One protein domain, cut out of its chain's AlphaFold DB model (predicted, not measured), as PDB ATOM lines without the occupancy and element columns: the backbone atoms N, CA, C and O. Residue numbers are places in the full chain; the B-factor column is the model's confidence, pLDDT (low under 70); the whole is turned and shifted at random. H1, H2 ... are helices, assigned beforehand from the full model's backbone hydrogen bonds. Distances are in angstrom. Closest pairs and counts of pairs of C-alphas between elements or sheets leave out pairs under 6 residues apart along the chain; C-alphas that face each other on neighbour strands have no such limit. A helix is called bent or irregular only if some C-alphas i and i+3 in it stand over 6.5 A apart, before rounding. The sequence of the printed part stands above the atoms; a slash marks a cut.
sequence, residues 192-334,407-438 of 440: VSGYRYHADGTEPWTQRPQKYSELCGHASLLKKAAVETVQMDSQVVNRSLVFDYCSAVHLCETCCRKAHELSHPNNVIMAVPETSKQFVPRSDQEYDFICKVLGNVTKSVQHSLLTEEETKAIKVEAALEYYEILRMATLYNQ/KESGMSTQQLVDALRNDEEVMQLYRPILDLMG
ATOM      1  N   VAL A 192     163.467 217.818 175.052       96.31
ATOM      2  CA  VAL A 192     162.994 218.732 173.993       96.31
ATOM      3  C   VAL A 192     161.934 218.080 173.099       96.31
ATOM      4  O   VAL A 192     160.941 218.714 172.738       96.31
ATOM      5  N   SER A 193     162.106 216.798 172.772       93.19
ATOM      6  CA  SER A 193     161.107 216.045 172.011       93.19
ATOM      7  C   SER A 193     159.798 215.843 172.781       93.19
ATOM      8  O   SER A 193     158.741 215.836 172.150       93.19
ATOM      9  N   GLY A 194     159.859 215.654 174.101       94.12
ATOM     10  CA  GLY A 194     158.694 215.571 174.982       94.12
ATOM     11  C   GLY A 194     157.966 216.906 175.077       94.12
ATOM     12  O   GLY A 194     156.766 216.960 174.831       94.12
ATOM     13  N   TYR A 195     158.709 218.001 175.252       95.62
ATOM     14  CA  TYR A 195     158.177 219.360 175.351       95.62
ATOM     15  C   TYR A 195     157.337 219.720 174.131       95.62
ATOM     16  O   TYR A 195     156.170 220.088 174.264       95.62
ATOM     17  N   ARG A 196     157.910 219.554 172.931       92.56
ATOM     18  CA  ARG A 196     157.209 219.842 171.672       92.56
ATOM     19  C   ARG A 196     155.940 218.998 171.553       92.56
ATOM     20  O   ARG A 196     154.881 219.515 171.221       92.56
ATOM     21  N   TYR A 197     156.033 217.720 171.907       90.12
ATOM     22  CA  TYR A 197     154.908 216.799 171.847       90.12
ATOM     23  C   TYR A 197     153.779 217.132 172.835       90.12
ATOM     24  O   TYR A 197     152.609 217.175 172.459       90.12
ATOM     25  N   HIS A 198     154.106 217.377 174.104       93.12
ATOM     26  CA  HIS A 198     153.114 217.676 175.134       93.12
ATOM     27  C   HIS A 198     152.504 219.071 174.964       93.12
ATOM     28  O   HIS A 198     151.326 219.246 175.284       93.12
ATOM     29  N   ALA A 199     153.257 220.038 174.427       93.19
ATOM     30  CA  ALA A 199     152.753 221.372 174.099       93.19
ATOM     31  C   ALA A 199     151.670 221.328 173.005       93.19
ATOM     32  O   ALA A 199     150.675 222.052 173.084       93.19
ATOM     33  N   ASP A 200     151.806 220.428 172.029       87.94
ATOM     34  CA  ASP A 200     150.784 220.220 170.995       87.94
ATOM     35  C   ASP A 200     149.486 219.620 171.573       87.94
ATOM     36  O   ASP A 200     148.410 219.770 170.994       87.94
ATOM     37  N   GLY A 201     149.557 218.998 172.756       83.88
ATOM     38  CA  GLY A 201     148.392 218.515 173.494       83.88
ATOM     39  C   GLY A 201     147.719 217.302 172.877       83.88
ATOM     40  O   GLY A 201     146.530 217.096 173.089       83.88
ATOM     41  N   THR A 202     148.437 216.487 172.110       82.38
ATOM     42  CA  THR A 202     147.871 215.286 171.476       82.38
ATOM     43  C   THR A 202     147.444 214.222 172.490       82.38
ATOM     44  O   THR A 202     146.649 213.338 172.171       82.38
ATOM     45  N   GLU A 203     147.944 214.299 173.723       83.44
ATOM     46  CA  GLU A 203     147.580 213.385 174.797       83.44
ATOM     47  C   GLU A 203     146.507 213.975 175.720       83.44
ATOM     48  O   GLU A 203     146.719 215.023 176.326       83.44
ATOM     49  N   PRO A 204     145.367 213.287 175.933       87.88
ATOM     50  CA  PRO A 204     144.273 213.822 176.747       87.88
ATOM     51  C   PRO A 204     144.658 214.201 178.182       87.88
ATOM     52  O   PRO A 204     143.978 215.015 178.806       87.88
ATOM     53  N   TRP A 205     145.710 213.590 178.732       88.94
ATOM     54  CA  TRP A 205     146.162 213.871 180.088       88.94
ATOM     55  C   TRP A 205     146.913 215.208 180.194       88.94
ATOM     56  O   TRP A 205     146.821 215.852 181.239       88.94
ATOM     57  N   THR A 206     147.577 215.684 179.131       92.00
ATOM     58  CA  THR A 206     148.287 216.979 179.153       92.00
ATOM     59  C   THR A 206     147.319 218.157 179.147       92.00
ATOM     60  O   THR A 206     147.666 219.239 179.618       92.00
ATOM     61  N   GLN A 207     146.099 217.945 178.647       93.06
ATOM     62  CA  GLN A 207     145.043 218.953 178.544       93.06
ATOM     63  C   GLN A 207     144.262 219.147 179.851       93.06
ATOM     64  O   GLN A 207     143.561 220.145 180.016       93.06
ATOM     65  N   ARG A 208     144.349 218.189 180.780       92.81
ATOM     66  CA  ARG A 208     143.578 218.191 182.028       92.81
ATOM     67  C   ARG A 208     144.428 218.682 183.196       92.81
ATOM     68  O   ARG A 208     145.638 218.454 183.199       92.81
ATOM     69  N   PRO A 209     143.806 219.312 184.205       92.12
ATOM     70  CA  PRO A 209     144.489 219.569 185.455       92.12
ATOM     71  C   PRO A 209     144.944 218.298 186.148       92.12
ATOM     72  O   PRO A 209     144.222 217.303 186.192       92.12
ATOM     73  N   GLN A 210     146.159 218.367 186.680       90.62
ATOM     74  CA  GLN A 210     146.829 217.288 187.389       90.62
ATOM     75  C   GLN A 210     147.000 217.668 188.857       90.62
ATOM     76  O   GLN A 210     146.902 218.837 189.232       90.62
ATOM     77  N   LYS A 211     147.281 216.680 189.704       88.06
ATOM     78  CA  LYS A 211     147.418 216.865 191.157       88.06
ATOM     79  C   LYS A 211     148.802 217.362 191.587       88.06
ATOM     80  O   LYS A 211     149.271 217.034 192.673       88.06
ATOM     81  N   TYR A 212     149.478 218.162 190.763       92.69
ATOM     82  CA  TYR A 212     150.838 218.601 191.087       92.69
ATOM     83  C   TYR A 212     150.908 219.489 192.335       92.69
ATOM     84  O   TYR A 212     151.931 219.503 193.012       92.69
ATOM     85  N   SER A 213     149.813 220.157 192.709       90.25
ATOM     86  CA  SER A 213     149.724 220.913 193.963       90.25
ATOM     87  C   SER A 213     149.923 220.049 195.220       90.25
ATOM     88  O   SER A 213     150.342 220.566 196.253       90.25
ATOM     89  N   GLU A 214     149.656 218.740 195.150       93.75
ATOM     90  CA  GLU A 214     149.843 217.793 196.262       93.75
ATOM     91  C   GLU A 214     151.305 217.305 196.362       93.75
ATOM     92  O   GLU A 214     151.761 216.864 197.422       93.75
ATOM     93  N   LEU A 215     152.079 217.441 195.278       94.06
ATOM     94  CA  LEU A 215     153.411 216.851 195.114       94.06
ATOM     95  C   LEU A 215     154.410 217.321 196.172       94.06
ATOM     96  O   LEU A 215     155.165 216.519 196.716       94.06
ATOM     97  N   CYS A 216     154.384 218.610 196.508       96.31
ATOM     98  CA  CYS A 216     155.256 219.189 197.528       96.31
ATOM     99  C   CYS A 216     154.965 218.665 198.938       96.31
ATOM    100  O   CYS A 216     155.887 218.471 199.737       96.31
ATOM    101  N   GLY A 217     153.691 218.393 199.241       96.81
ATOM    102  CA  GLY A 217     153.290 217.757 200.493       96.81
ATOM    103  C   GLY A 217     153.831 216.332 200.577       96.81
ATOM    104  O   GLY A 217     154.503 215.985 201.547       96.81
ATOM    105  N   HIS A 218     153.627 215.537 199.524       95.94
ATOM    106  CA  HIS A 218     154.133 214.163 199.452       95.94
ATOM    107  C   HIS A 218     155.666 214.092 199.501       95.94
ATOM    108  O   HIS A 218     156.217 213.297 200.261       95.94
ATOM    109  N   ALA A 219     156.357 214.969 198.769       96.06
ATOM    110  CA  ALA A 219     157.811 215.112 198.812       96.06
ATOM    111  C   ALA A 219     158.312 215.400 200.236       96.06
ATOM    112  O   ALA A 219     159.229 214.745 200.727       96.06
ATOM    113  N   SER A 220     157.678 216.342 200.938       97.25
ATOM    114  CA  SER A 220     158.050 216.693 202.315       97.25
ATOM    115  C   SER A 220     157.865 215.522 203.284       97.25
ATOM    116  O   SER A 220     158.704 215.313 204.160       97.25
ATOM    117  N   LEU A 221     156.800 214.734 203.112       96.19
ATOM    118  CA  LEU A 221     156.559 213.529 203.910       96.19
ATOM    119  C   LEU A 221     157.616 212.448 203.654       96.19
ATOM    120  O   LEU A 221     158.094 211.847 204.614       96.19
ATOM    121  N   LEU A 222     158.017 212.228 202.397       94.88
ATOM    122  CA  LEU A 222     159.078 211.273 202.056       94.88
ATOM    123  C   LEU A 222     160.433 211.685 202.637       94.88
ATOM    124  O   LEU A 222     161.106 210.853 203.242       94.88
ATOM    125  N   LYS A 223     160.799 212.969 202.541       95.06
ATOM    126  CA  LYS A 223     162.031 213.497 203.152       95.06
ATOM    127  C   LYS A 223     162.029 213.350 204.670       95.06
ATOM    128  O   LYS A 223     163.014 212.919 205.260       95.06
ATOM    129  N   LYS A 224     160.902 213.648 205.322       95.06
ATOM    130  CA  LYS A 224     160.760 213.446 206.768       95.06
ATOM    131  C   LYS A 224     160.921 211.969 207.144       95.06
ATOM    132  O   LYS A 224     161.682 211.661 208.058       95.06
ATOM    133  N   ALA A 225     160.260 211.074 206.410       91.00
ATOM    134  CA  ALA A 225     160.391 209.637 206.619       91.00
ATOM    135  C   ALA A 225     161.840 209.162 206.418       91.00
ATOM    136  O   ALA A 225     162.292 208.308 207.167       91.00
ATOM    137  N   ALA A 226     162.587 209.745 205.471       90.12
ATOM    138  CA  ALA A 226     164.006 209.459 205.249       90.12
ATOM    139  C   ALA A 226     164.896 209.808 206.458       90.12
ATOM    140  O   ALA A 226     165.835 209.085 206.777       90.12
ATOM    141  N   VAL A 227     164.605 210.910 207.150       90.12
ATOM    142  CA  VAL A 227     165.348 211.305 208.358       90.12
ATOM    143  C   VAL A 227     165.029 210.371 209.527       90.12
ATOM    144  O   VAL A 227     165.927 209.981 210.273       90.12
ATOM    145  N   GLU A 228     163.761 209.988 209.680       89.25
ATOM    146  CA  GLU A 228     163.309 209.078 210.739       89.25
ATOM    147  C   GLU A 228     163.854 207.651 210.542       89.25
ATOM    148  O   GLU A 228     164.270 207.008 211.503       89.25
ATOM    149  N   THR A 229     163.935 207.165 209.300       83.81
ATOM    150  CA  THR A 229     164.458 205.827 208.971       83.81
ATOM    151  C   THR A 229     165.948 205.672 209.258       83.81
ATOM    152  O   THR A 229     166.366 204.634 209.775       83.81
ATOM    153  N   VAL A 230     166.747 206.716 209.011       81.19
ATOM    154  CA  VAL A 230     168.177 206.748 209.374       81.19
ATOM    155  C   VAL A 230     168.377 206.589 210.885       81.19
ATOM    156  O   VAL A 230     169.355 205.981 211.312       81.19
ATOM    157  N   GLN A 231     167.439 207.067 211.706       81.06
ATOM    158  CA  GLN A 231     167.510 206.903 213.162       81.06
ATOM    159  C   GLN A 231     167.173 205.478 213.625       81.06
ATOM    160  O   GLN A 231     167.601 205.077 214.705       81.06
ATOM    161  N   MET A 232     166.419 204.713 212.828       78.00
ATOM    162  CA  MET A 232     165.946 203.366 213.174       78.00
ATOM    163  C   MET A 232     166.760 202.234 212.523       78.00
ATOM    164  O   MET A 232     166.341 201.082 212.600       78.00
ATOM    165  N   ASP A 233     167.884 202.545 211.866       79.62
ATOM    166  CA  ASP A 233     168.730 201.597 211.109       79.62
ATOM    167  C   ASP A 233     167.965 200.785 210.035       79.62
ATOM    168  O   ASP A 233     168.383 199.723 209.581       79.62
ATOM    169  N   SER A 234     166.809 201.292 209.603       76.31
ATOM    170  CA  SER A 234     165.971 200.693 208.567       76.31
ATOM    171  C   SER A 234     165.675 201.769 207.547       76.31
ATOM    172  O   SER A 234     164.786 202.572 207.781       76.31
ATOM    173  N   GLN A 235     166.369 201.778 206.405       80.62
ATOM    174  CA  GLN A 235     166.168 202.760 205.322       80.62
ATOM    175  C   GLN A 235     164.801 202.639 204.608       80.62
ATOM    176  O   GLN A 235     164.563 203.296 203.595       80.62
ATOM    177  N   VAL A 236     163.894 201.797 205.106       88.88
ATOM    178  CA  VAL A 236     162.636 201.454 204.440       88.88
ATOM    179  C   VAL A 236     161.549 202.484 204.742       88.88
ATOM    180  O   VAL A 236     161.180 202.687 205.897       88.88
ATOM    181  N   VAL A 237     160.979 203.090 203.701       91.00
ATOM    182  CA  VAL A 237     159.836 204.013 203.795       91.00
ATOM    183  C   VAL A 237     158.509 203.311 203.512       91.00
ATOM    184  O   VAL A 237     158.443 202.278 202.842       91.00
ATOM    185  N   ASN A 238     157.419 203.889 204.023       91.75
ATOM    186  CA  ASN A 238     156.077 203.358 203.805       91.75
ATOM    187  C   ASN A 238     155.714 203.385 202.309       91.75
ATOM    188  O   ASN A 238     155.708 204.442 201.675       91.75
ATOM    189  N   ARG A 239     155.337 202.216 201.778       92.38
ATOM    190  CA  ARG A 239     154.863 202.021 200.402       92.38
ATOM    191  C   ARG A 239     153.790 203.031 199.991       92.38
ATOM    192  O   ARG A 239     153.843 203.521 198.867       92.38
ATOM    193  N   SER A 240     152.823 203.341 200.860       93.06
ATOM    194  CA  SER A 240     151.729 204.254 200.501       93.06
ATOM    195  C   SER A 240     152.241 205.657 200.178       93.06
ATOM    196  O   SER A 240     151.806 206.239 199.195       93.06
ATOM    197  N   LEU A 241     153.236 206.156 200.924       93.88
ATOM    198  CA  LEU A 241     153.826 207.477 200.687       93.88
ATOM    199  C   LEU A 241     154.519 207.557 199.323       93.88
ATOM    200  O   LEU A 241     154.372 208.550 198.614       93.88
ATOM    201  N   VAL A 242     155.246 206.502 198.944       94.50
ATOM    202  CA  VAL A 242     155.887 206.410 197.622       94.50
ATOM    203  C   VAL A 242     154.834 206.360 196.520       94.50
ATOM    204  O   VAL A 242     154.982 207.023 195.498       94.50
ATOM    205  N   PHE A 243     153.760 205.597 196.720       93.00
ATOM    206  CA  PHE A 243     152.685 205.473 195.739       93.00
ATOM    207  C   PHE A 243     151.959 206.803 195.534       93.00
ATOM    208  O   PHE A 243     151.786 207.203 194.387       93.00
ATOM    209  N   ASP A 244     151.614 207.506 196.613       93.31
ATOM    210  CA  ASP A 244     150.959 208.812 196.545       93.31
ATOM    211  C   ASP A 244     151.845 209.839 195.822       93.31
ATOM    212  O   ASP A 244     151.396 210.505 194.885       93.31
ATOM    213  N   TYR A 245     153.135 209.904 196.176       95.12
ATOM    214  CA  TYR A 245     154.102 210.767 195.494       95.12
ATOM    215  C   TYR A 245     154.218 210.432 194.000       95.12
ATOM    216  O   TYR A 245     154.087 211.311 193.150       95.12
ATOM    217  N   CYS A 246     154.427 209.160 193.656       93.69
ATOM    218  CA  CYS A 246     154.618 208.745 192.269       93.69
ATOM    219  C   CYS A 246     153.353 208.889 191.416       93.69
ATOM    220  O   CYS A 246     153.464 209.149 190.217       93.69
ATOM    221  N   SER A 247     152.168 208.767 192.015       90.75
ATOM    222  CA  SER A 247     150.897 209.050 191.343       90.75
ATOM    223  C   SER A 247     150.787 210.528 190.963       90.75
ATOM    224  O   SER A 247     150.361 210.856 189.854       90.75
ATOM    225  N   ALA A 248     151.253 211.423 191.841       89.31
ATOM    226  CA  ALA A 248     151.237 212.863 191.606       89.31
ATOM    227  C   ALA A 248     152.210 213.322 190.500       89.31
ATOM    228  O   ALA A 248     151.944 214.334 189.861       89.31
ATOM    229  N   VAL A 249     153.297 212.587 190.222       87.44
ATOM    230  CA  VAL A 249     154.241 212.892 189.117       87.44
ATOM    231  C   VAL A 249     153.666 212.538 187.725       87.44
ATOM    232  O   VAL A 249     154.098 213.081 186.712       87.44
ATOM    233  N   HIS A 250     152.641 211.682 187.676       78.88
ATOM    234  CA  HIS A 250     151.808 211.313 186.520       78.88
ATOM    235  C   HIS A 250     152.469 210.558 185.345       78.88
ATOM    236  O   HIS A 250     152.019 209.453 185.041       78.88
ATOM    237  N   LEU A 251     153.501 211.099 184.677       76.50
ATOM    238  CA  LEU A 251     153.949 210.599 183.358       76.50
ATOM    239  C   LEU A 251     154.429 209.136 183.385       76.50
ATOM    240  O   LEU A 251     154.047 208.339 182.531       76.50
ATOM    241  N   CYS A 252     155.238 208.767 184.381       81.62
ATOM    242  CA  CYS A 252     155.594 207.371 184.615       81.62
ATOM    243  C   CYS A 252     155.596 207.041 186.109       81.62
ATOM    244  O   CYS A 252     156.641 206.888 186.748       81.62
ATOM    245  N   GLU A 253     154.395 206.903 186.667       86.75
ATOM    246  CA  GLU A 253     154.175 206.488 188.055       86.75
ATOM    247  C   GLU A 253     154.946 205.204 188.401       86.75
ATOM    248  O   GLU A 253     155.573 205.100 189.454       86.75
ATOM    249  N   THR A 254     154.966 204.228 187.499       85.38
ATOM    250  CA  THR A 254     155.679 202.964 187.719       85.38
ATOM    251  C   THR A 254     157.183 203.095 187.582       85.38
ATOM    252  O   THR A 254     157.902 202.407 188.306       85.38
ATOM    253  N   CYS A 255     157.672 204.024 186.756       89.75
ATOM    254  CA  CYS A 255     159.087 204.368 186.735       89.75
ATOM    255  C   CYS A 255     159.528 204.977 188.057       89.75
ATOM    256  O   CYS A 255     160.531 204.556 188.631       89.75
ATOM    257  N   CYS A 256     158.735 205.920 188.565       93.50
ATOM    258  CA  CYS A 256     158.966 206.538 189.860       93.50
ATOM    259  C   CYS A 256     158.971 205.494 190.981       93.50
ATOM    260  O   CYS A 256     159.930 205.429 191.749       93.50
ATOM    261  N   ARG A 257     157.961 204.616 191.045       92.31
ATOM    262  CA  ARG A 257     157.884 203.574 192.084       92.31
ATOM    263  C   ARG A 257     159.098 202.652 192.036       92.31
ATOM    264  O   ARG A 257     159.703 202.403 193.073       92.31
ATOM    265  N   LYS A 258     159.495 202.204 190.841       89.38
ATOM    266  CA  LYS A 258     160.659 201.329 190.671       89.38
ATOM    267  C   LYS A 258     161.964 201.999 191.088       89.38
ATOM    268  O   LYS A 258     162.802 201.336 191.683       89.38
ATOM    269  N   ALA A 259     162.128 203.297 190.827       92.31
ATOM    270  CA  ALA A 259     163.309 204.042 191.264       92.31
ATOM    271  C   ALA A 259     163.455 204.092 192.798       92.31
ATOM    272  O   ALA A 259     164.565 204.267 193.298       92.31
ATOM    273  N   HIS A 260     162.351 203.920 193.533       94.31
ATOM    274  CA  HIS A 260     162.339 203.796 194.989       94.31
ATOM    275  C   HIS A 260     162.467 202.339 195.468       94.31
ATOM    276  O   HIS A 260     162.674 202.127 196.656       94.31
ATOM    277  N   GLU A 261     162.323 201.322 194.611       92.25
ATOM    278  CA  GLU A 261     162.438 199.918 195.033       92.25
ATOM    279  C   GLU A 261     163.890 199.581 195.408       92.25
ATOM    280  O   GLU A 261     164.821 199.793 194.628       92.25
ATOM    281  N   LEU A 262     164.088 198.981 196.586       88.75
ATOM    282  CA  LEU A 262     165.380 198.416 196.963       88.75
ATOM    283  C   LEU A 262     165.726 197.245 196.039       88.75
ATOM    284  O   LEU A 262     165.056 196.204 196.027       88.75
ATOM    285  N   SER A 263     166.810 197.409 195.280       76.12
ATOM    286  CA  SER A 263     167.373 196.328 194.474       76.12
ATOM    287  C   SER A 263     167.844 195.218 195.408       76.12
ATOM    288  O   SER A 263     168.717 195.437 196.244       76.12
ATOM    289  N   HIS A 264     167.256 194.026 195.292       69.44
ATOM    290  CA  HIS A 264     167.720 192.886 196.072       69.44
ATOM    291  C   HIS A 264     169.123 192.503 195.570       69.44
ATOM    292  O   HIS A 264     169.276 192.218 194.382       69.44
ATOM    293  N   PRO A 265     170.154 192.493 196.439       54.38
ATOM    294  CA  PRO A 265     171.550 192.302 196.029       54.38
ATOM    295  C   PRO A 265     171.817 190.917 195.425       54.38
ATOM    296  O   PRO A 265     172.789 190.723 194.697       54.38
ATOM    297  N   ASN A 266     170.926 189.957 195.676       56.31
ATOM    298  CA  ASN A 266     170.975 188.646 195.060       56.31
ATOM    299  C   ASN A 266     170.037 188.644 193.853       56.31
ATOM    300  O   ASN A 266     168.823 188.580 194.023       56.31
ATOM    301  N   ASN A 267     170.629 188.670 192.655       53.81
ATOM    302  CA  ASN A 267     170.031 188.536 191.313       53.81
ATOM    303  C   ASN A 267     169.182 187.259 191.095       53.81
ATOM    304  O   ASN A 267     169.069 186.763 189.975       53.81
ATOM    305  N   VAL A 268     168.606 186.671 192.141       55.41
ATOM    306  CA  VAL A 268     167.640 185.590 192.023       55.41
ATOM    307  C   VAL A 268     166.330 186.234 191.590       55.41
ATOM    308  O   VAL A 268     165.579 186.779 192.394       55.41
ATOM    309  N   ILE A 269     166.086 186.184 190.282       57.88
ATOM    310  CA  ILE A 269     164.896 186.683 189.579       57.88
ATOM    311  C   ILE A 269     163.712 185.751 189.863       57.88
ATOM    312  O   ILE A 269     163.020 185.280 188.967       57.88
ATOM    313  N   MET A 270     163.498 185.407 191.128       57.88
ATOM    314  CA  MET A 270     162.203 184.906 191.547       57.88
ATOM    315  C   MET A 270     161.312 186.121 191.740       57.88
ATOM    316  O   MET A 270     161.753 187.140 192.269       57.88
ATOM    317  N   ALA A 271     160.077 186.033 191.250       62.72
ATOM    318  CA  ALA A 271     159.080 187.073 191.434       62.72
ATOM    319  C   ALA A 271     158.854 187.268 192.940       62.72
ATOM    320  O   ALA A 271     158.092 186.534 193.563       62.72
ATOM    321  N   VAL A 272     159.577 188.220 193.531       65.81
ATOM    322  CA  VAL A 272     159.363 188.646 194.908       65.81
ATOM    323  C   VAL A 272     157.922 189.147 194.964       65.81
ATOM    324  O   VAL A 272     157.571 190.008 194.146       65.81
ATOM    325  N   PRO A 273     157.072 188.606 195.858       72.56
ATOM    326  CA  PRO A 273     155.711 189.084 196.005       72.56
ATOM    327  C   PRO A 273     155.706 190.604 196.118       72.56
ATOM    328  O   PRO A 273     156.515 191.198 196.828       72.56
ATOM    329  N   GLU A 274     154.793 191.247 195.404       70.00
ATOM    330  CA  GLU A 274     154.734 192.704 195.346       70.00
ATOM    331  C   GLU A 274     154.640 193.321 196.757       70.00
ATOM    332  O   GLU A 274     155.207 194.379 197.007       70.00
ATOM    333  N   THR A 275     154.002 192.621 197.702       75.69
ATOM    334  CA  THR A 275     153.862 193.000 199.117       75.69
ATOM    335  C   THR A 275     155.157 192.958 199.929       75.69
ATOM    336  O   THR A 275     155.222 193.624 200.958       75.69
ATOM    337  N   SER A 276     156.187 192.226 199.495       82.06
ATOM    338  CA  SER A 276     157.486 192.162 200.182       82.06
ATOM    339  C   SER A 276     158.533 193.106 199.595       82.06
ATOM    340  O   SER A 276     159.666 193.138 200.074       82.06
ATOM    341  N   LYS A 277     158.179 193.898 198.576       86.31
ATOM    342  CA  LYS A 277     159.057 194.955 198.069       86.31
ATOM    343  C   LYS A 277     159.248 196.042 199.120       86.31
ATOM    344  O   LYS A 277     158.283 196.607 199.635       86.31
ATOM    345  N   GLN A 278     160.508 196.347 199.397       91.75
ATOM    346  CA  GLN A 278     160.903 197.456 200.251       91.75
ATOM    347  C   GLN A 278     161.210 198.680 199.393       91.75
ATOM    348  O   GLN A 278     161.746 198.552 198.290       91.75
ATOM    349  N   PHE A 279     160.876 199.858 199.914       93.25
ATOM    350  CA  PHE A 279     161.098 201.125 199.235       93.25
ATOM    351  C   PHE A 279     162.042 202.002 200.048       93.25
ATOM    352  O   PHE A 279     161.954 202.015 201.271       93.25
ATOM    353  N   VAL A 280     162.909 202.745 199.371       94.44
ATOM    354  CA  VAL A 280     163.832 203.726 199.948       94.44
ATOM    355  C   VAL A 280     163.522 205.125 199.429       94.44
ATOM    356  O   VAL A 280     163.038 205.269 198.302       94.44
ATOM    357  N   PRO A 281     163.799 206.163 200.230       93.88
ATOM    358  CA  PRO A 281     163.718 207.533 199.760       93.88
ATOM    359  C   PRO A 281     164.810 207.812 198.717       93.88
ATOM    360  O   PRO A 281     165.863 207.170 198.688       93.88
ATOM    361  N   ARG A 282     164.541 208.791 197.858       94.69
ATOM    362  CA  ARG A 282     165.470 209.341 196.867       94.69
ATOM    363  C   ARG A 282     166.176 210.579 197.425       94.69
ATOM    364  O   ARG A 282     165.972 210.948 198.579       94.69
ATOM    365  N   SER A 283     167.038 211.198 196.617       95.19
ATOM    366  CA  SER A 283     167.759 212.399 197.039       95.19
ATOM    367  C   SER A 283     166.808 213.581 197.274       95.19
ATOM    368  O   SER A 283     165.847 213.779 196.529       95.19
ATOM    369  N   ASP A 284     167.097 214.403 198.286       96.06
ATOM    370  CA  ASP A 284     166.307 215.610 198.583       96.06
ATOM    371  C   ASP A 284     166.231 216.551 197.379       96.06
ATOM    372  O   ASP A 284     165.184 217.130 197.100       96.06
ATOM    373  N   GLN A 285     167.324 216.633 196.620       96.38
ATOM    374  CA  GLN A 285     167.415 217.443 195.416       96.38
ATOM    375  C   GLN A 285     166.384 217.040 194.349       96.38
ATOM    376  O   GLN A 285     165.788 217.915 193.720       96.38
ATOM    377  N   GLU A 286     166.155 215.738 194.146       96.06
ATOM    378  CA  GLU A 286     165.132 215.246 193.214       96.06
ATOM    379  C   GLU A 286     163.743 215.718 193.635       96.06
ATOM    380  O   GLU A 286     162.993 216.281 192.834       96.06
ATOM    381  N   TYR A 287     163.415 215.522 194.912       96.88
ATOM    382  CA  TYR A 287     162.132 215.922 195.468       96.88
ATOM    383  C   TYR A 287     161.917 217.431 195.388       96.88
ATOM    384  O   TYR A 287     160.836 217.863 194.984       96.88
ATOM    385  N   ASP A 288     162.938 218.216 195.727       97.19
ATOM    386  CA  ASP A 288     162.882 219.674 195.727       97.19
ATOM    387  C   ASP A 288     162.714 220.234 194.319       97.19
ATOM    388  O   ASP A 288     161.831 221.066 194.106       97.19
ATOM    389  N   PHE A 289     163.486 219.748 193.342       97.69
ATOM    390  CA  PHE A 289     163.351 220.191 191.955       97.69
ATOM    391  C   PHE A 289     161.964 219.861 191.396       97.69
ATOM    392  O   PHE A 289     161.276 220.738 190.873       97.69
ATOM    393  N   ILE A 290     161.525 218.607 191.542       96.88
ATOM    394  CA  ILE A 290     160.249 218.139 190.993       96.88
ATOM    395  C   ILE A 290     159.069 218.879 191.641       96.88
ATOM    396  O   ILE A 290     158.188 219.358 190.927       96.88
ATOM    397  N   CYS A 291     159.065 219.040 192.971       96.81
ATOM    398  CA  CYS A 291     158.057 219.840 193.676       96.81
ATOM    399  C   CYS A 291     158.077 221.303 193.217       96.81
ATOM    400  O   CYS A 291     157.030 221.841 192.863       96.81
ATOM    401  N   LYS A 292     159.253 221.944 193.189       97.12
ATOM    402  CA  LYS A 292     159.397 223.357 192.816       97.12
ATOM    403  C   LYS A 292     158.882 223.626 191.406       97.12
ATOM    404  O   LYS A 292     158.250 224.654 191.176       97.12
ATOM    405  N   VAL A 293     159.171 222.737 190.461       97.19
ATOM    406  CA  VAL A 293     158.804 222.934 189.059       97.19
ATOM    407  C   VAL A 293     157.352 222.526 188.809       97.19
ATOM    408  O   VAL A 293     156.558 223.357 188.372       97.19
ATOM    409  N   LEU A 294     156.968 221.283 189.119       96.69
ATOM    410  CA  LEU A 294     155.622 220.789 188.805       96.69
ATOM    411  C   LEU A 294     154.556 221.350 189.745       96.69
ATOM    412  O   LEU A 294     153.442 221.603 189.300       96.69
ATOM    413  N   GLY A 295     154.879 221.610 191.015       95.75
ATOM    414  CA  GLY A 295     153.925 222.142 191.995       95.75
ATOM    415  C   GLY A 295     153.336 223.507 191.625       95.75
ATOM    416  O   GLY A 295     152.270 223.869 192.119       95.75
ATOM    417  N   ASN A 296     153.986 224.235 190.711       95.69
ATOM    418  CA  ASN A 296     153.504 225.507 190.172       95.69
ATOM    419  C   ASN A 296     152.568 225.352 188.956       95.69
ATOM    420  O   ASN A 296     151.937 226.326 188.534       95.69
ATOM    421  N   VAL A 297     152.423 224.144 188.405       96.06
ATOM    422  CA  VAL A 297     151.526 223.854 187.279       96.06
ATOM    423  C   VAL A 297     150.093 223.703 187.802       96.06
ATOM    424  O   VAL A 297     149.668 222.634 188.231       96.06
ATOM    425  N   THR A 298     149.333 224.803 187.777       94.38
ATOM    426  CA  THR A 298     147.982 224.891 188.381       94.38
ATOM    427  C   THR A 298     146.826 224.612 187.422       94.38
ATOM    428  O   THR A 298     145.729 224.270 187.862       94.38
ATOM    429  N   LYS A 299     147.042 224.797 186.115       94.88
ATOM    430  CA  LYS A 299     146.035 224.539 185.077       94.88
ATOM    431  C   LYS A 299     146.282 223.171 184.476       94.88
ATOM    432  O   LYS A 299     146.003 222.194 185.140       94.88
ATOM    433  N   SER A 300     146.808 223.078 183.264       95.81
ATOM    434  CA  SER A 300     147.193 221.817 182.633       95.81
ATOM    435  C   SER A 300     148.655 221.886 182.199       95.81
ATOM    436  O   SER A 300     149.189 222.985 182.031       95.81
ATOM    437  N   VAL A 301     149.296 220.729 181.998       95.62
ATOM    438  CA  VAL A 301     150.677 220.676 181.486       95.62
ATOM    439  C   VAL A 301     150.763 221.430 180.169       95.62
ATOM    440  O   VAL A 301     151.581 222.333 180.037       95.62
ATOM    441  N   GLN A 302     149.856 221.140 179.236       95.69
ATOM    442  CA  GLN A 302     149.827 221.801 177.939       95.69
ATOM    443  C   GLN A 302     149.729 223.326 178.081       95.69
ATOM    444  O   GLN A 302     150.437 224.058 177.396       95.69
ATOM    445  N   HIS A 303     148.875 223.817 178.987       96.75
ATOM    446  CA  HIS A 303     148.746 225.251 179.213       96.75
ATOM    447  C   HIS A 303     150.059 225.869 179.699       96.75
ATOM    448  O   HIS A 303     150.480 226.875 179.134       96.75
ATOM    449  N   SER A 304     150.717 225.273 180.700       96.56
ATOM    450  CA  SER A 304     152.030 225.739 181.167       96.56
ATOM    451  C   SER A 304     153.065 225.731 180.039       96.56
ATOM    452  O   SER A 304     153.711 226.747 179.805       96.56
ATOM    453  N   LEU A 305     153.150 224.647 179.261       96.25
ATOM    454  CA  LEU A 305     154.115 224.533 178.161       96.25
ATOM    455  C   LEU A 305     153.904 225.558 177.031       96.25
ATOM    456  O   LEU A 305     154.870 225.942 176.375       96.25
ATOM    457  N   LEU A 306     152.660 225.987 176.791       95.19
ATOM    458  CA  LEU A 306     152.310 226.950 175.739       95.19
ATOM    459  C   LEU A 306     152.364 228.417 176.181       95.19
ATOM    460  O   LEU A 306     152.433 229.296 175.325       95.19
ATOM    461  N   THR A 307     152.237 228.698 177.480       96.31
ATOM    462  CA  THR A 307     152.073 230.076 177.985       96.31
ATOM    463  C   THR A 307     153.266 230.601 178.763       96.31
ATOM    464  O   THR A 307     153.403 231.817 178.907       96.31
ATOM    465  N   GLU A 308     154.124 229.719 179.266       96.62
ATOM    466  CA  GLU A 308     155.358 230.109 179.935       96.62
ATOM    467  C   GLU A 308     156.475 230.406 178.923       96.62
ATOM    468  O   GLU A 308     156.420 230.015 177.758       96.62
ATOM    469  N   GLU A 309     157.510 231.112 179.377       97.00
ATOM    470  CA  GLU A 309     158.750 231.278 178.615       97.00
ATOM    471  C   GLU A 309     159.367 229.902 178.312       97.00
ATOM    472  O   GLU A 309     159.396 229.042 179.192       97.00
ATOM    473  N   GLU A 310     159.900 229.693 177.103       96.50
ATOM    474  CA  GLU A 310     160.413 228.386 176.656       96.50
ATOM    475  C   GLU A 310     161.457 227.787 177.618       96.50
ATOM    476  O   GLU A 310     161.444 226.584 177.877       96.50
ATOM    477  N   THR A 311     162.303 228.622 178.230       97.00
ATOM    478  CA  THR A 311     163.298 228.210 179.238       97.00
ATOM    479  C   THR A 311     162.672 227.696 180.541       97.00
ATOM    480  O   THR A 311     163.259 226.850 181.212       97.00
ATOM    481  N   LYS A 312     161.472 228.159 180.910       97.56
ATOM    482  CA  LYS A 312     160.700 227.647 182.056       97.56
ATOM    483  C   LYS A 312     159.877 226.428 181.665       97.56
ATOM    484  O   LYS A 312     159.901 225.424 182.372       97.56
ATOM    485  N   ALA A 313     159.233 226.479 180.503       97.56
ATOM    486  CA  ALA A 313     158.448 225.376 179.971       97.56
ATOM    487  C   ALA A 313     159.297 224.104 179.787       97.56
ATOM    488  O   ALA A 313     158.870 223.010 180.153       97.56
ATOM    489  N   ILE A 314     160.541 224.234 179.312       97.88
ATOM    490  CA  ILE A 314     161.439 223.085 179.161       97.88
ATOM    491  C   ILE A 314     161.873 222.487 180.512       97.88
ATOM    492  O   ILE A 314     162.132 221.287 180.588       97.88
ATOM    493  N   LYS A 315     161.888 223.271 181.603       98.19
ATOM    494  CA  LYS A 315     162.093 222.732 182.960       98.19
ATOM    495  C   LYS A 315     160.897 221.921 183.430       98.19
ATOM    496  O   LYS A 315     161.102 220.878 184.044       98.19
ATOM    497  N   VAL A 316     159.674 222.380 183.138       97.62
ATOM    498  CA  VAL A 316     158.447 221.612 183.412       97.62
ATOM    499  C   VAL A 316     158.556 220.241 182.763       97.62
ATOM    500  O   VAL A 316     158.417 219.229 183.445       97.62
ATOM    501  N   GLU A 317     158.928 220.199 181.487       97.62
ATOM    502  CA  GLU A 317     159.149 218.936 180.790       97.62
ATOM    503  C   GLU A 317     160.290 218.105 181.399       97.62
ATOM    504  O   GLU A 317     160.149 216.898 181.582       97.62
ATOM    505  N   ALA A 318     161.407 218.736 181.779       97.94
ATOM    506  CA  ALA A 318     162.515 218.048 182.437       97.94
ATOM    507  C   ALA A 318     162.098 217.400 183.770       97.94
ATOM    508  O   ALA A 318     162.584 216.318 184.101       97.94
ATOM    509  N   ALA A 319     161.202 218.030 184.532       97.50
ATOM    510  CA  ALA A 319     160.658 217.453 185.757       97.50
ATOM    511  C   ALA A 319     159.673 216.305 185.470       97.50
ATOM    512  O   ALA A 319     159.713 215.290 186.165       97.50
ATOM    513  N   LEU A 320     158.833 216.429 184.431       96.12
ATOM    514  CA  LEU A 320     157.894 215.377 184.007       96.12
ATOM    515  C   LEU A 320     158.614 214.105 183.542       96.12
ATOM    516  O   LEU A 320     158.237 212.995 183.916       96.12
ATOM    517  N   GLU A 321     159.661 214.262 182.736       95.62
ATOM    518  CA  GLU A 321     160.372 213.154 182.094       95.62
ATOM    519  C   GLU A 321     161.442 212.510 182.991       95.62
ATOM    520  O   GLU A 321     161.983 211.460 182.632       95.62
ATOM    521  N   TYR A 322     161.736 213.088 184.165       97.00
ATOM    522  CA  TYR A 322     162.869 212.694 185.011       97.00
ATOM    523  C   TYR A 322     162.942 211.182 185.268       97.00
ATOM    524  O   TYR A 322     163.944 210.546 184.939       97.00
ATOM    525  N   TYR A 323     161.875 210.575 185.800       95.50
ATOM    526  CA  TYR A 323     161.890 209.149 186.152       95.50
ATOM    527  C   TYR A 323     161.923 208.220 184.933       95.50
ATOM    528  O   TYR A 323     162.497 207.133 185.006       95.50
ATOM    529  N   GLU A 324     161.348 208.638 183.805       93.69
ATOM    530  CA  GLU A 324     161.419 207.876 182.554       93.69
ATOM    531  C   GLU A 324     162.840 207.926 181.962       93.69
ATOM    532  O   GLU A 324     163.344 206.923 181.456       93.69
ATOM    533  N   ILE A 325     163.529 209.071 182.054       96.25
ATOM    534  CA  ILE A 325     164.935 209.194 181.635       96.25
ATOM    535  C   ILE A 325     165.858 208.424 182.579       96.25
ATOM    536  O   ILE A 325     166.723 207.687 182.105       96.25
ATOM    537  N   LEU A 326     165.671 208.552 183.895       95.50
ATOM    538  CA  LEU A 326     166.445 207.803 184.886       95.50
ATOM    539  C   LEU A 326     166.357 206.300 184.615       95.50
ATOM    540  O   LEU A 326     167.368 205.597 184.623       95.50
ATOM    541  N   ARG A 327     165.153 205.814 184.310       93.19
ATOM    542  CA  ARG A 327     164.936 204.435 183.888       93.19
ATOM    543  C   ARG A 327     165.717 204.084 182.625       93.19
ATOM    544  O   ARG A 327     166.401 203.066 182.620       93.19
ATOM    545  N   MET A 328     165.583 204.878 181.563       95.31
ATOM    546  CA  MET A 328     166.274 204.637 180.292       95.31
ATOM    547  C   MET A 328     167.787 204.522 180.497       95.31
ATOM    548  O   MET A 328     168.402 203.564 180.030       95.31
ATOM    549  N   ALA A 329     168.379 205.457 181.243       96.00
ATOM    550  CA  ALA A 329     169.804 205.454 181.564       96.00
ATOM    551  C   ALA A 329     170.203 204.241 182.418       96.00
ATOM    552  O   ALA A 329     171.223 203.605 182.166       96.00
ATOM    553  N   THR A 330     169.366 203.868 183.390       93.88
ATOM    554  CA  THR A 330     169.587 202.679 184.226       93.88
ATOM    555  C   THR A 330     169.587 201.402 183.387       93.88
ATOM    556  O   THR A 330     170.493 200.585 183.528       93.88
ATOM    557  N   LEU A 331     168.612 201.239 182.489       93.00
ATOM    558  CA  LEU A 331     168.513 200.080 181.600       93.00
ATOM    559  C   LEU A 331     169.688 200.018 180.620       93.00
ATOM    560  O   LEU A 331     170.283 198.953 180.443       93.00
ATOM    561  N   TYR A 332     170.060 201.159 180.033       95.38
ATOM    562  CA  TYR A 332     171.258 201.276 179.206       95.38
ATOM    563  C   TYR A 332     172.495 200.778 179.965       95.38
ATOM    564  O   TYR A 332     173.153 199.848 179.506       95.38
ATOM    565  N   ASN A 333     172.750 201.309 181.165       95.19
ATOM    566  CA  ASN A 333     173.907 200.934 181.978       95.19
ATOM    567  C   ASN A 333     173.900 199.443 182.361       95.19
ATOM    568  O   ASN A 333     174.895 198.741 182.199       95.19
ATOM    569  N   GLN A 334     172.756 198.930 182.827       92.19
ATOM    570  CA  GLN A 334     172.609 197.530 183.245       92.19
ATOM    571  C   GLN A 334     172.834 196.534 182.103       92.19
ATOM    572  O   GLN A 334     173.259 195.405 182.350       92.19
ATOM    573  N   LYS A 407     158.967 225.714 164.271       54.38
ATOM    574  CA  LYS A 407     158.072 226.867 164.229       54.38
ATOM    575  C   LYS A 407     158.946 228.083 163.921       54.38
ATOM    576  O   LYS A 407     159.945 228.301 164.598       54.38
ATOM    577  N   GLU A 408     158.549 228.890 162.938       61.12
ATOM    578  CA  GLU A 408     159.222 230.155 162.591       61.12
ATOM    579  C   GLU A 408     159.272 231.154 163.773       61.12
ATOM    580  O   GLU A 408     159.940 232.183 163.696       61.12
ATOM    581  N   SER A 409     158.601 230.848 164.888       60.19
ATOM    582  CA  SER A 409     158.666 231.564 166.157       60.19
ATOM    583  C   SER A 409     158.955 230.604 167.322       60.19
ATOM    584  O   SER A 409     158.067 229.902 167.803       60.19
ATOM    585  N   GLY A 410     160.208 230.574 167.781       85.25
ATOM    586  CA  GLY A 410     160.636 229.827 168.969       85.25
ATOM    587  C   GLY A 410     162.129 229.504 168.961       85.25
ATOM    588  O   GLY A 410     162.827 229.735 167.969       85.25
ATOM    589  N   MET A 411     162.626 228.971 170.072       92.56
ATOM    590  CA  MET A 411     163.980 228.436 170.174       92.56
ATOM    591  C   MET A 411     164.120 227.162 169.326       92.56
ATOM    592  O   MET A 411     163.282 226.254 169.348       92.56
ATOM    593  N   SER A 412     165.227 227.061 168.593       92.31
ATOM    594  CA  SER A 412     165.593 225.834 167.888       92.31
ATOM    595  C   SER A 412     165.815 224.681 168.873       92.31
ATOM    596  O   SER A 412     166.080 224.889 170.060       92.31
ATOM    597  N   THR A 413     165.770 223.438 168.380       91.12
ATOM    598  CA  THR A 413     166.081 222.250 169.199       91.12
ATOM    599  C   THR A 413     167.417 222.404 169.922       91.12
ATOM    600  O   THR A 413     167.512 222.096 171.108       91.12
ATOM    601  N   GLN A 414     168.441 222.914 169.229       94.50
ATOM    602  CA  GLN A 414     169.764 223.092 169.818       94.50
ATOM    603  C   GLN A 414     169.759 224.178 170.898       94.50
ATOM    604  O   GLN A 414     170.310 223.952 171.968       94.50
ATOM    605  N   GLN A 415     169.067 225.299 170.675       96.06
ATOM    606  CA  GLN A 415     168.936 226.354 171.684       96.06
ATOM    607  C   GLN A 415     168.239 225.850 172.957       96.06
ATOM    608  O   GLN A 415     168.663 226.198 174.057       96.06
ATOM    609  N   LEU A 416     167.203 225.012 172.837       96.44
ATOM    610  CA  LEU A 416     166.527 224.404 173.992       96.44
ATOM    611  C   LEU A 416     167.422 223.391 174.723       96.44
ATOM    612  O   LEU A 416     167.447 223.364 175.953       96.44
ATOM    613  N   VAL A 417     168.186 222.579 173.983       96.56
ATOM    614  CA  VAL A 417     169.188 221.673 174.571       96.56
ATOM    615  C   VAL A 417     170.257 222.468 175.320       96.56
ATOM    616  O   VAL A 417     170.610 222.106 176.442       96.56
ATOM    617  N   ASP A 418     170.752 223.558 174.737       97.44
ATOM    618  CA  ASP A 418     171.755 224.417 175.364       97.44
ATOM    619  C   ASP A 418     171.186 225.126 176.600       97.44
ATOM    620  O   ASP A 418     171.878 225.241 177.608       97.44
ATOM    621  N   ALA A 419     169.912 225.529 176.578       97.75
ATOM    622  CA  ALA A 419     169.236 226.082 177.750       97.75
ATOM    623  C   ALA A 419     169.173 225.077 178.910       97.75
ATOM    624  O   ALA A 419     169.480 225.446 180.038       97.75
ATOM    625  N   LEU A 420     168.853 223.805 178.640       97.62
ATOM    626  CA  LEU A 420     168.881 222.744 179.657       97.62
ATOM    627  C   LEU A 420     170.296 222.488 180.194       97.62
ATOM    628  O   LEU A 420     170.471 222.319 181.397       97.62
ATOM    629  N   ARG A 421     171.309 222.476 179.317       97.50
ATOM    630  CA  ARG A 421     172.716 222.257 179.700       97.50
ATOM    631  C   ARG A 421     173.308 223.398 180.518       97.50
ATOM    632  O   ARG A 421     174.194 223.163 181.331       97.50
ATOM    633  N   ASN A 422     172.864 224.624 180.269       98.06
ATOM    634  CA  ASN A 422     173.355 225.807 180.969       98.06
ATOM    635  C   ASN A 422     172.571 226.095 182.257       98.06
ATOM    636  O   ASN A 422     172.965 226.976 183.020       98.06
ATOM    637  N   ASP A 423     171.483 225.366 182.518       98.19
ATOM    638  CA  ASP A 423     170.708 225.505 183.741       98.19
ATOM    639  C   ASP A 423     171.298 224.667 184.882       98.19
ATOM    640  O   ASP A 423     171.316 223.436 184.827       98.19
ATOM    641  N   GLU A 424     171.779 225.335 185.931       97.94
ATOM    642  CA  GLU A 424     172.485 224.691 187.046       97.94
ATOM    643  C   GLU A 424     171.620 223.655 187.777       97.94
ATOM    644  O   GLU A 424     172.089 222.549 188.047       97.94
ATOM    645  N   GLU A 425     170.346 223.965 188.039       97.50
ATOM    646  CA  GLU A 425     169.439 223.066 188.763       97.50
ATOM    647  C   GLU A 425     169.141 221.801 187.946       97.50
ATOM    648  O   GLU A 425     169.203 220.687 188.476       97.50
ATOM    649  N   VAL A 426     168.871 221.962 186.642       97.94
ATOM    650  CA  VAL A 426     168.665 220.833 185.720       97.94
ATOM    651  C   VAL A 426     169.931 219.990 185.626       97.94
ATOM    652  O   VAL A 426     169.864 218.769 185.765       97.94
ATOM    653  N   MET A 427     171.095 220.607 185.420       97.75
ATOM    654  CA  MET A 427     172.351 219.871 185.293       97.75
ATOM    655  C   MET A 427     172.717 219.118 186.561       97.75
ATOM    656  O   MET A 427     173.180 217.982 186.481       97.75
ATOM    657  N   GLN A 428     172.506 219.719 187.728       96.81
ATOM    658  CA  GLN A 428     172.782 219.060 188.994       96.81
ATOM    659  C   GLN A 428     171.851 217.849 189.185       96.81
ATOM    660  O   GLN A 428     172.303 216.817 189.673       96.81
ATOM    661  N   LEU A 429     170.582 217.944 188.767       97.06
ATOM    662  CA  LEU A 429     169.625 216.835 188.822       97.06
ATOM    663  C   LEU A 429     169.961 215.711 187.826       97.06
ATOM    664  O   LEU A 429     169.831 214.530 188.145       97.06
ATOM    665  N   TYR A 430     170.371 216.074 186.608       97.88
ATOM    666  CA  TYR A 430     170.597 215.129 185.512       97.88
ATOM    667  C   TYR A 430     172.020 214.572 185.452       97.88
ATOM    668  O   TYR A 430     172.232 213.563 184.783       97.88
ATOM    669  N   ARG A 431     172.997 215.149 186.160       97.31
ATOM    670  CA  ARG A 431     174.382 214.649 186.159       97.31
ATOM    671  C   ARG A 431     174.489 213.152 186.494       97.31
ATOM    672  O   ARG A 431     175.073 212.447 185.679       97.31
ATOM    673  N   PRO A 432     173.843 212.620 187.552       96.94
ATOM    674  CA  PRO A 432     173.888 211.181 187.830       96.94
ATOM    675  C   PRO A 432     173.319 210.314 186.695       96.94
ATOM    676  O   PRO A 432     173.776 209.197 186.475       96.94
ATOM    677  N   ILE A 433     172.326 210.820 185.955       97.00
ATOM    678  CA  ILE A 433     171.746 210.133 184.791       97.00
ATOM    679  C   ILE A 433     172.747 210.115 183.630       97.00
ATOM    680  O   ILE A 433     172.891 209.094 182.965       97.00
ATOM    681  N   LEU A 434     173.440 211.229 183.386       97.31
ATOM    682  CA  LEU A 434     174.470 211.315 182.348       97.31
ATOM    683  C   LEU A 434     175.661 210.402 182.655       97.31
ATOM    684  O   LEU A 434     176.178 209.748 181.750       97.31
ATOM    685  N   ASP A 435     176.046 210.302 183.927       96.81
ATOM    686  CA  ASP A 435     177.129 209.426 184.376       96.81
ATOM    687  C   ASP A 435     176.805 207.944 184.105       96.81
ATOM    688  O   ASP A 435     177.666 207.202 183.632       96.81
ATOM    689  N   LEU A 436     175.545 207.519 184.296       96.00
ATOM    690  CA  LEU A 436     175.079 206.166 183.930       96.00
ATOM    691  C   LEU A 436     175.214 205.868 182.429       96.00
ATOM    692  O   LEU A 436     175.255 204.707 182.031       96.00
ATOM    693  N   MET A 437     175.260 206.900 181.590       96.00
ATOM    694  CA  MET A 437     175.359 206.776 180.137       96.00
ATOM    695  C   MET A 437     176.790 206.989 179.621       96.00
ATOM    696  O   MET A 437     176.984 207.121 178.416       96.00
ATOM    697  N   GLY A 438     177.788 206.992 180.514       93.00
ATOM    698  CA  GLY A 438     179.206 207.114 180.163       93.00
ATOM    699  C   GLY A 438     179.745 208.544 180.117       93.00
ATOM    700  O   GLY A 438     180.887 208.725 179.701       93.00
TER     701      GLY A 438
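What this domain is: This is residues 192 to 334 and 407 to 438 of the 440 residues of an uncharacterized protein of archaeon (UniProt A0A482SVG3). A long helix bent midway, H7, makes the core of an elongated body: H1, H6 and H8 pack round its first arm, H4 and H9 on its second. H5 packs on the first arm and lies side by side with H2, which folds back into H3; residues 265 to 271 stick out. The printed part has 175 residues with nine named helices, H1 to H9, and no named strand: all helix. It is compact, with a radius of gyration of the C-alphas of 17.1 A and spans of 55 by 35 by 29 A.

Where its parts are: H1, residues 192 to 200, begins at C-alpha 192 (162.994, 218.732, 173.993). H2, residues 212 to 231, is 30.0 A long and only just irregular: C-alphas 213 and 216 are 6.8 A apart. H3 is residues 239 to 249, H4 253 to 260, H5 284 to 294, H6 301 to 307. H7, residues 310 to 334, was assigned as one helix by its hydrogen bonds but is bent, with C-alphas 320 and 323 7.7 A apart; its arms are H7a, 310 to 320, and H7b, 323 to 334. H8 is residues 413 to 422. H9, residues 424 to 436, is 19.0 A long, irregular with C-alphas 429 and 432 7.2 A apart, and ends at C-alpha 436 (175.079, 206.166, 183.930).

How they stand to each other: H7 is the hub, touching 6 helices. H6 and H7a form a hairpin at 8 degrees, closest C-alphas Leu 305 and Ala 313, 4.8 A. H2 touches H5, opposite ways at a shallow tilt of 9 degrees, closest C-alphas Cys 216 and Cys 291, 4.8 A. Every O i to N i+4 pair is within hydrogen-bond range in H1, H3, H4, H5, H6, H7b and H8, but 13 of 16 in H2, 6 of 7 in H7a and 7 of 9 in H9.

The domain as a whole: Residues 335 to 406 are not printed, a gap of 37.9 A between C-alphas 334 and 407. The links H1 to H2 and H4 to H5 are long. pLDDT is under 70 at residues 264 to 272 and 407 to 409.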